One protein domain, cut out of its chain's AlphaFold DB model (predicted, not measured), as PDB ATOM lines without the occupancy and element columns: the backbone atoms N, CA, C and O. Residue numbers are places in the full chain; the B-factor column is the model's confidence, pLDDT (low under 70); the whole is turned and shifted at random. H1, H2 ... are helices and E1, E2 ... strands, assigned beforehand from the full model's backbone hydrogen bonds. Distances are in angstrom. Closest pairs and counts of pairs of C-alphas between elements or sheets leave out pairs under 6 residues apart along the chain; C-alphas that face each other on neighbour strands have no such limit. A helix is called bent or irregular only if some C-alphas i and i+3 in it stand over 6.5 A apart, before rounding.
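What this domain is: This is residues 79 to 139 of the 143 residues of an uncharacterized protein of Streptomyces vietnamensis (UniProt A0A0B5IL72). A narrow sheet of three antiparallel strands forms the middle of an only just elongated outline, with the long loop of residues 86 to 105 at one end and the helix H1 held away from the sheet at the other. Residues 126 to 133, of which 128 to 133 belong to H1, stick out free of the rest. The printed part has 61 residues with three named strands and one named helix, in the order E1 E2 E3 H1; the sheet's order is E1 - E2 - E3. The class is mixed, helices and strands, with under half of the residues in named elements. The whole is only just loose, close to compact, with a radius of gyration of the C-alphas of 12.7 A and spans of 36 by 24 by 15 A.

How they stand to each other: E2, residues 106 to 112, is the inner strand of the sheet. E1, residues 79 to 85, is an edge strand and antiparallel to E2, at 150 degrees between their directions; the two form a hairpin. C-alphas 83 and 108 face each other at 4.6 A, and N 81 and O 109 are within hydrogen-bond range at 2.9 A, as are N 107 and O 84 at 2.8 A. E3, residues 117 to 120, is the other edge strand, antiparallel to E2 at 149 degrees, and E2 and E3 are also a hairpin. C-alphas 111 and 117 face each other at 4.4 A, and N 108 and O 120 are within hydrogen-bond range at 2.8 A. E1 E2 E3 make a meander, each strand the antiparallel neighbour of the one before. H1, residues 128 to 138, is not on the sheet, with 0 pairs of C-alphas within 10 A, and is apart from E1 and E2. In H1 every O i to N i+4 pair is within hydrogen-bond range.

Where its parts are: E2 is 20.1 A from first to last C-alpha, and C-alpha 106 is at (-21.076, -21.929, -25.160). E1 is 17.5 A long and begins with C-alpha 79 at (-15.932, -24.179, -41.543). E3 is 9.9 A long. H1 is 15.1 A long, is not bent, and ends with C-alpha 138 at (-20.323, -2.337, -34.314).

The domain as a whole: The two C-alphas farthest apart are those of Gln 97, in the loop, and Glu 129, in H1, at 36.0 A. The link from E1 to E2 is long, 20 residues; that from E2 to E3 is tight, 4 residues; that from E3 to H1 is short, 7 residues. The printed part has no cut. The mean pLDDT of the printed part is 90.6, and no printed residue is under 70.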
ATOM      1  N   THR A  79     -16.289 -22.891 -42.121       95.62
ATOM      2  CA  THR A  79     -15.932 -24.179 -41.543       95.62
ATOM      3  C   THR A  79     -16.103 -24.111 -40.031       95.62
ATOM      4  O   THR A  79     -15.570 -23.221 -39.369       95.62
ATOM      5  N   TYR A  80     -16.871 -25.043 -39.470       94.12
ATOM      6  CA  TYR A  80     -17.006 -25.175 -38.023       94.12
ATOM      7  C   TYR A  80     -15.753 -25.833 -37.441       94.12
ATOM      8  O   TYR A  80     -15.444 -26.975 -37.776       94.12
ATOM      9  N   GLU A  81     -15.051 -25.136 -36.550       93.81
ATOM     10  CA  GLU A  81     -13.830 -25.652 -35.916       93.81
ATOM     11  C   GLU A  81     -14.105 -26.347 -34.581       93.81
ATOM     12  O   GLU A  81     -13.341 -27.212 -34.157       93.81
ATOM     13  N   GLY A  82     -15.187 -25.977 -33.896       92.31
ATOM     14  CA  GLY A  82     -15.533 -26.561 -32.606       92.31
ATOM     15  C   GLY A  82     -16.270 -25.603 -31.684       92.31
ATOM     16  O   GLY A  82     -16.573 -24.465 -32.036       92.31
ATOM     17  N   ALA A  83     -16.558 -26.082 -30.477       92.94
ATOM     18  CA  ALA A  83     -17.209 -25.289 -29.447       92.94
ATOM     19  C   ALA A  83     -16.168 -24.655 -28.513       92.94
ATOM     20  O   ALA A  83     -15.195 -25.297 -28.119       92.94
ATOM     21  N   VAL A  84     -16.403 -23.401 -28.144       93.50
ATOM     22  CA  VAL A  84     -15.595 -22.582 -27.228       93.50
ATOM     23  C   VAL A  84     -16.525 -21.815 -26.285       93.50
ATOM     24  O   VAL A  84     -17.739 -21.798 -26.494       93.50
ATOM     25  N   CYS A  85     -16.015 -21.183 -25.230       93.44
ATOM     26  CA  CYS A  85     -16.834 -20.208 -24.507       93.44
ATOM     27  C   CYS A  85     -16.951 -18.898 -25.311       93.44
ATOM     28  O   CYS A  85     -16.117 -18.611 -26.169       93.44
ATOM     29  N   ALA A  86     -17.999 -18.102 -25.072       90.62
ATOM     30  CA  ALA A  86     -18.293 -16.909 -25.879       90.62
ATOM     31  C   ALA A  86     -17.226 -15.796 -25.790       90.62
ATOM     32  O   ALA A  86     -17.211 -14.897 -26.626       90.62
ATOM     33  N   ASP A  87     -16.343 -15.852 -24.799       89.94
ATOM     34  CA  ASP A  87     -15.177 -14.979 -24.651       89.94
ATOM     35  C   ASP A  87     -13.905 -15.525 -25.335       89.94
ATOM     36  O   ASP A  87     -12.866 -14.871 -25.307       89.94
ATOM     37  N   GLY A  88     -13.978 -16.714 -25.945       89.56
ATOM     38  CA  GLY A  88     -12.858 -17.415 -26.576       89.56
ATOM     39  C   GLY A  88     -12.084 -18.357 -25.658       89.56
ATOM     40  O   GLY A  88     -11.170 -19.035 -26.130       89.56
ATOM     41  N   THR A  89     -12.456 -18.466 -24.380       92.06
ATOM     42  CA  THR A  89     -11.808 -19.395 -23.454       92.06
ATOM     43  C   THR A  89     -12.102 -20.845 -23.852       92.06
ATOM     44  O   THR A  89     -13.252 -21.240 -24.072       92.06
ATOM     45  N   LEU A  90     -11.049 -21.664 -23.930       90.94
ATOM     46  CA  LEU A  90     -11.168 -23.106 -24.131       90.94
ATOM     47  C   LEU A  90     -11.507 -23.786 -22.804       90.94
ATOM     48  O   LEU A  90     -10.855 -23.550 -21.789       90.94
ATOM     49  N   SER A  91     -12.505 -24.667 -22.814       86.50
ATOM     50  CA  SER A  91     -12.869 -25.463 -21.645       86.50
ATOM     51  C   SER A  91     -13.064 -26.922 -22.036       86.50
ATOM     52  O   SER A  91     -13.875 -27.264 -22.891       86.50
ATOM     53  N   PHE A  92     -12.350 -27.817 -21.356       88.19
ATOM     54  CA  PHE A  92     -12.503 -29.264 -21.542       88.19
ATOM     55  C   PHE A  92     -13.849 -29.795 -21.030       88.19
ATOM     56  O   PHE A  92     -14.188 -30.956 -21.243       88.19
ATOM     57  N   SER A  93     -14.619 -28.956 -20.333       89.38
ATOM     58  CA  SER A  93     -15.950 -29.296 -19.832       89.38
ATOM     59  C   SER A  93     -17.077 -28.771 -20.723       89.38
ATOM     60  O   SER A  93     -18.234 -28.837 -20.314       89.38
ATOM     61  N   ILE A  94     -16.784 -28.254 -21.922       89.00
ATOM     62  CA  ILE A  94     -17.813 -27.780 -22.858       89.00
ATOM     63  C   ILE A  94     -18.836 -28.890 -23.140       89.00
ATOM     64  O   ILE A  94     -18.485 -30.043 -23.372       89.00
ATOM     65  N   GLY A  95     -20.123 -28.535 -23.067       82.69
ATOM     66  CA  GLY A  95     -21.246 -29.477 -23.150       82.69
ATOM     67  C   GLY A  95     -21.738 -29.995 -21.794       82.69
ATOM     68  O   GLY A  95     -22.830 -30.552 -21.721       82.69
ATOM     69  N   LYS A  96     -20.998 -29.761 -20.701       88.44
ATOM     70  CA  LYS A  96     -21.484 -29.999 -19.334       88.44
ATOM     71  C   LYS A  96     -22.225 -28.774 -18.802       88.44
ATOM     72  O   LYS A  96     -21.905 -27.630 -19.139       88.44
ATOM     73  N   GLN A  97     -23.206 -29.013 -17.937       88.75
ATOM     74  CA  GLN A  97     -23.971 -27.948 -17.294       88.75
ATOM     75  C   GLN A  97     -23.030 -26.994 -16.538       88.75
ATOM     76  O   GLN A  97     -22.228 -27.423 -15.714       88.75
ATOM     77  N   GLY A  98     -23.116 -25.696 -16.843       87.75
ATOM     78  CA  GLY A  98     -22.342 -24.640 -16.178       87.75
ATOM     79  C   GLY A  98     -20.943 -24.356 -16.741       87.75
ATOM     80  O   GLY A  98     -20.320 -23.398 -16.298       87.75
ATOM     81  N   ALA A  99     -20.452 -25.096 -17.741       87.69
ATOM     82  CA  ALA A  99     -19.054 -25.002 -18.193       87.69
ATOM     83  C   ALA A  99     -18.605 -23.625 -18.723       87.69
ATOM     84  O   ALA A  99     -17.430 -23.291 -18.619       87.69
ATOM     85  N   CYS A 100     -19.528 -22.827 -19.266       92.75
ATOM     86  CA  CYS A 100     -19.254 -21.468 -19.741       92.75
ATOM     87  C   CYS A 100     -20.169 -20.426 -19.073       92.75
ATOM     88  O   CYS A 100     -20.343 -19.342 -19.616       92.75
ATOM     89  N   SER A 101     -20.789 -20.718 -17.923       92.12
ATOM     90  CA  SER A 101     -21.782 -19.817 -17.303       92.12
ATOM     91  C   SER A 101     -21.232 -18.412 -17.022       92.12
ATOM     92  O   SER A 101     -21.907 -17.424 -17.296       92.12
ATOM     93  N   HIS A 102     -19.984 -18.322 -16.563       91.44
ATOM     94  CA  HIS A 102     -19.287 -17.056 -16.304       91.44
ATOM     95  C   HIS A 102     -18.669 -16.430 -17.562       91.44
ATOM     96  O   HIS A 102     -18.339 -15.250 -17.568       91.44
ATOM     97  N   HIS A 103     -18.561 -17.205 -18.640       89.19
ATOM     98  CA  HIS A 103     -17.928 -16.819 -19.903       89.19
ATOM     99  C   HIS A 103     -18.961 -16.504 -20.998       89.19
ATOM    100  O   HIS A 103     -18.669 -16.547 -22.190       89.19
ATOM    101  N   GLY A 104     -20.207 -16.225 -20.600       89.06
ATOM    102  CA  GLY A 104     -21.293 -15.894 -21.522       89.06
ATOM    103  C   GLY A 104     -21.933 -17.098 -22.219       89.06
ATOM    104  O   GLY A 104     -22.741 -16.916 -23.118       89.06
ATOM    105  N   GLY A 105     -21.642 -18.322 -21.804       91.44
ATOM    106  CA  GLY A 105     -22.186 -19.536 -22.403       91.44
ATOM    107  C   GLY A 105     -21.309 -20.104 -23.516       91.44
ATOM    108  O   GLY A 105     -20.218 -19.610 -23.800       91.44
ATOM    109  N   VAL A 106     -21.777 -21.209 -24.091       92.81
ATOM    110  CA  VAL A 106     -21.076 -21.929 -25.160       92.81
ATOM    111  C   VAL A 106     -21.335 -21.224 -26.493       92.81
ATOM    112  O   VAL A 106     -22.461 -20.814 -26.769       92.81
ATOM    113  N   ALA A 107     -20.295 -21.097 -27.308       93.81
ATOM    114  CA  ALA A 107     -20.312 -20.538 -28.650       93.81
ATOM    115  C   ALA A 107     -19.583 -21.471 -29.629       93.81
ATOM    116  O   ALA A 107     -18.771 -22.305 -29.235       93.81
ATOM    117  N   GLY A 108     -19.882 -21.333 -30.915       93.12
ATOM    118  CA  GLY A 108     -19.163 -21.997 -31.992       93.12
ATOM    119  C   GLY A 108     -18.007 -21.141 -32.489       93.12
ATOM    120  O   GLY A 108     -18.163 -19.935 -32.692       93.12
ATOM    121  N   LYS A 109     -16.860 -21.771 -32.719       93.88
ATOM    122  CA  LYS A 109     -15.733 -21.189 -33.436       93.88
ATOM    123  C   LYS A 109     -15.833 -21.573 -34.908       93.88
ATOM    124  O   LYS A 109     -15.971 -22.753 -35.235       93.88
ATOM    125  N   TRP A 110     -15.761 -20.575 -35.776       94.81
ATOM    126  CA  TRP A 110     -15.875 -20.723 -37.221       94.81
ATOM    127  C   TRP A 110     -14.689 -20.059 -37.908       94.81
ATOM    128  O   TRP A 110     -14.232 -19.004 -37.461       94.81
ATOM    129  N   SER A 111     -14.225 -20.645 -39.006       94.44
ATOM    130  CA  SER A 111     -13.206 -20.060 -39.874       94.44
ATOM    131  C   SER A 111     -13.664 -20.011 -41.323       94.44
ATOM    132  O   SER A 111     -14.380 -20.893 -41.795       94.44
ATOM    133  N   ALA A 112     -13.284 -18.947 -42.019       92.38
ATOM    134  CA  ALA A 112     -13.480 -18.799 -43.452       92.38
ATOM    135  C   ALA A 112     -12.191 -19.152 -44.213       92.38
ATOM    136  O   ALA A 112     -11.101 -19.228 -43.639       92.38
ATOM    137  N   ALA A 113     -12.312 -19.368 -45.523       88.75
ATOM    138  CA  ALA A 113     -11.197 -19.770 -46.387       88.75
ATOM    139  C   ALA A 113     -10.051 -18.739 -46.457       88.75
ATOM    140  O   ALA A 113      -8.919 -19.092 -46.777       88.75
ATOM    141  N   ASP A 114     -10.331 -17.476 -46.144       87.69
ATOM    142  CA  ASP A 114      -9.355 -16.384 -46.060       87.69
ATOM    143  C   ASP A 114      -8.572 -16.363 -44.729       87.69
ATOM    144  O   ASP A 114      -7.701 -15.518 -44.535       87.69
ATOM    145  N   GLY A 115      -8.871 -17.292 -43.811       88.56
ATOM    146  CA  GLY A 115      -8.281 -17.366 -42.476       88.56
ATOM    147  C   GLY A 115      -8.993 -16.509 -41.425       88.56
ATOM    148  O   GLY A 115      -8.585 -16.522 -40.258       88.56
ATOM    149  N   THR A 116     -10.062 -15.797 -41.790       89.75
ATOM    150  CA  THR A 116     -10.882 -15.032 -40.848       89.75
ATOM    151  C   THR A 116     -11.552 -15.984 -39.863       89.75
ATOM    152  O   THR A 116     -12.256 -16.910 -40.259       89.75
ATOM    153  N   GLN A 117     -11.357 -15.747 -38.564       91.81
ATOM    154  CA  GLN A 117     -11.963 -16.537 -37.492       91.81
ATOM    155  C   GLN A 117     -12.988 -15.711 -36.725       91.81
ATOM    156  O   GLN A 117     -12.739 -14.555 -36.378       91.81
ATOM    157  N   VAL A 118     -14.128 -16.325 -36.418       92.75
ATOM    158  CA  VAL A 118     -15.200 -15.712 -35.634       92.75
ATOM    159  C   VAL A 118     -15.705 -16.676 -34.572       92.75
ATOM    160  O   VAL A 118     -15.759 -17.890 -34.772       92.75
ATOM    161  N   ILE A 119     -16.088 -16.121 -33.426       93.19
ATOM    162  CA  ILE A 119     -16.770 -16.852 -32.363       93.19
ATOM    163  C   ILE A 119     -18.197 -16.335 -32.337       93.19
ATOM    164  O   ILE A 119     -18.422 -15.149 -32.110       93.19
ATOM    165  N   CYS A 120     -19.144 -17.229 -32.589       92.31
ATOM    166  CA  CYS A 120     -20.555 -16.905 -32.678       92.31
ATOM    167  C   CYS A 120     -21.346 -17.830 -31.754       92.31
ATOM    168  O   CYS A 120     -21.183 -19.050 -31.811       92.31
ATOM    169  N   ARG A 121     -22.237 -17.285 -30.920       89.56
ATOM    170  CA  ARG A 121     -23.215 -18.118 -30.195       89.56
ATOM    171  C   ARG A 121     -24.225 -18.728 -31.155       89.56
ATOM    172  O   ARG A 121     -24.635 -19.868 -30.970       89.56
ATOM    173  N   ASN A 122     -24.600 -17.962 -32.175       88.50
ATOM    174  CA  ASN A 122     -25.491 -18.395 -33.243       88.50
ATOM    175  C   ASN A 122     -24.705 -18.712 -34.528       88.50
ATOM    176  O   ASN A 122     -23.479 -18.795 -34.530       88.50
ATOM    177  N   SER A 123     -25.405 -18.916 -35.644       87.69
ATOM    178  CA  SER A 123     -24.751 -19.097 -36.943       87.69
ATOM    179  C   SER A 123     -24.017 -17.821 -37.394       87.69
ATOM    180  O   SER A 123     -24.559 -16.725 -37.210       87.69
ATOM    181  N   PRO A 124     -22.833 -17.944 -38.021       92.50
ATOM    182  CA  PRO A 124     -22.096 -16.801 -38.552       92.50
ATOM    183  C   PRO A 124     -22.834 -16.137 -39.735       92.50
ATOM    184  O   PRO A 124     -23.688 -16.767 -40.376       92.50
ATOM    185  N   PRO A 125     -22.530 -14.860 -40.038       91.94
ATOM    186  CA  PRO A 125     -23.108 -14.145 -41.177       91.94
ATOM    187  C   PRO A 125     -22.779 -14.853 -42.495       91.94
ATOM    188  O   PRO A 125     -21.632 -15.172 -42.769       91.94
ATOM    189  N   ARG A 126     -23.776 -15.081 -43.350       90.81
ATOM    190  CA  ARG A 126     -23.623 -15.916 -44.556       90.81
ATOM    191  C   ARG A 126     -23.028 -15.178 -45.751       90.81
ATOM    192  O   ARG A 126     -22.677 -15.819 -46.736       90.81
ATOM    193  N   THR A 127     -22.973 -13.849 -45.713       89.88
ATOM    194  CA  THR A 127     -22.487 -13.039 -46.834       89.88
ATOM    195  C   THR A 127     -21.507 -11.973 -46.377       89.88
ATOM    196  O   THR A 127     -21.623 -11.445 -45.267       89.88
ATOM    197  N   GLN A 128     -20.595 -11.596 -47.275       87.50
ATOM    198  CA  GLN A 128     -19.642 -10.511 -47.026       87.50
ATOM    199  C   GLN A 128     -20.345  -9.194 -46.672       87.50
ATOM    200  O   GLN A 128     -19.979  -8.524 -45.719       87.50
ATOM    201  N   GLU A 129     -21.463  -8.894 -47.332       88.12
ATOM    202  CA  GLU A 129     -22.270  -7.704 -47.041       88.12
ATOM    203  C   GLU A 129     -22.820  -7.682 -45.596       88.12
ATOM    204  O   GLU A 129     -23.020  -6.619 -45.007       88.12
ATOM    205  N   GLN A 130     -23.125  -8.844 -45.006       90.44
ATOM    206  CA  GLN A 130     -23.547  -8.916 -43.602       90.44
ATOM    207  C   GLN A 130     -22.375  -8.643 -42.659       90.44
ATOM    208  O   GLN A 130     -22.554  -7.894 -41.699       90.44
ATOM    209  N   VAL A 131     -21.200  -9.200 -42.958       89.69
ATOM    210  CA  VAL A 131     -19.960  -8.928 -42.220       89.69
ATOM    211  C   VAL A 131     -19.631  -7.441 -42.271       89.69
ATOM    212  O   VAL A 131     -19.506  -6.814 -41.221       89.69
ATOM    213  N   ASP A 132     -19.598  -6.848 -43.464       88.62
ATOM    214  CA  ASP A 132     -19.250  -5.440 -43.662       88.62
ATOM    215  C   ASP A 132     -20.231  -4.514 -42.933       88.62
ATOM    216  O   ASP A 132     -19.821  -3.572 -42.256       88.62
ATOM    217  N   ARG A 133     -21.539  -4.813 -42.983       89.44
ATOM    218  CA  ARG A 133     -22.547  -4.057 -42.223       89.44
ATOM    219  C   ARG A 133     -22.351  -4.161 -40.716       89.44
ATOM    220  O   ARG A 133     -22.558  -3.172 -40.015       89.44
ATOM    221  N   GLN A 134     -21.993  -5.335 -40.203       90.94
ATOM    222  CA  GLN A 134     -21.731  -5.505 -38.775       90.94
ATOM    223  C   GLN A 134     -20.443  -4.799 -38.353       90.94
ATOM    224  O   GLN A 134     -20.454  -4.103 -37.340       90.94
ATOM    225  N   MET A 135     -19.380  -4.886 -39.153       87.94
ATOM    226  CA  MET A 135     -18.134  -4.158 -38.914       87.94
ATOM    227  C   MET A 135     -18.352  -2.644 -38.953       87.94
ATOM    228  O   MET A 135     -17.923  -1.947 -38.040       87.94
ATOM    229  N   ALA A 136     -19.098  -2.130 -39.932       90.19
ATOM    230  CA  ALA A 136     -19.421  -0.708 -40.015       90.19
ATOM    231  C   ALA A 136     -20.277  -0.227 -38.832       90.19
ATOM    232  O   ALA A 136     -20.107   0.894 -38.357       90.19
ATOM    233  N   LYS A 137     -21.201  -1.064 -38.344       93.25
ATOM    234  CA  LYS A 137     -22.130  -0.693 -37.267       93.25
ATOM    235  C   LYS A 137     -21.544  -0.862 -35.866       93.25
ATOM    236  O   LYS A 137     -21.859  -0.073 -34.980       93.25
ATOM    237  N   PHE A 138     -20.757  -1.910 -35.645       89.69
ATOM    238  CA  PHE A 138     -20.323  -2.337 -34.314       89.69
ATOM    239  C   PHE A 138     -18.802  -2.401 -34.152       89.69
ATOM    240  O   PHE A 138     -18.336  -2.647 -33.042       89.69
ATOM    241  N   GLY A 139     -18.025  -2.237 -35.228       89.38
ATOM    242  CA  GLY A 139     -16.569  -2.419 -35.219       89.38
ATOM    243  C   GLY A 139     -16.117  -3.867 -34.996       89.38
ATOM    244  O   GLY A 139     -14.927  -4.116 -34.833       89.38
TER     245      GLY A 139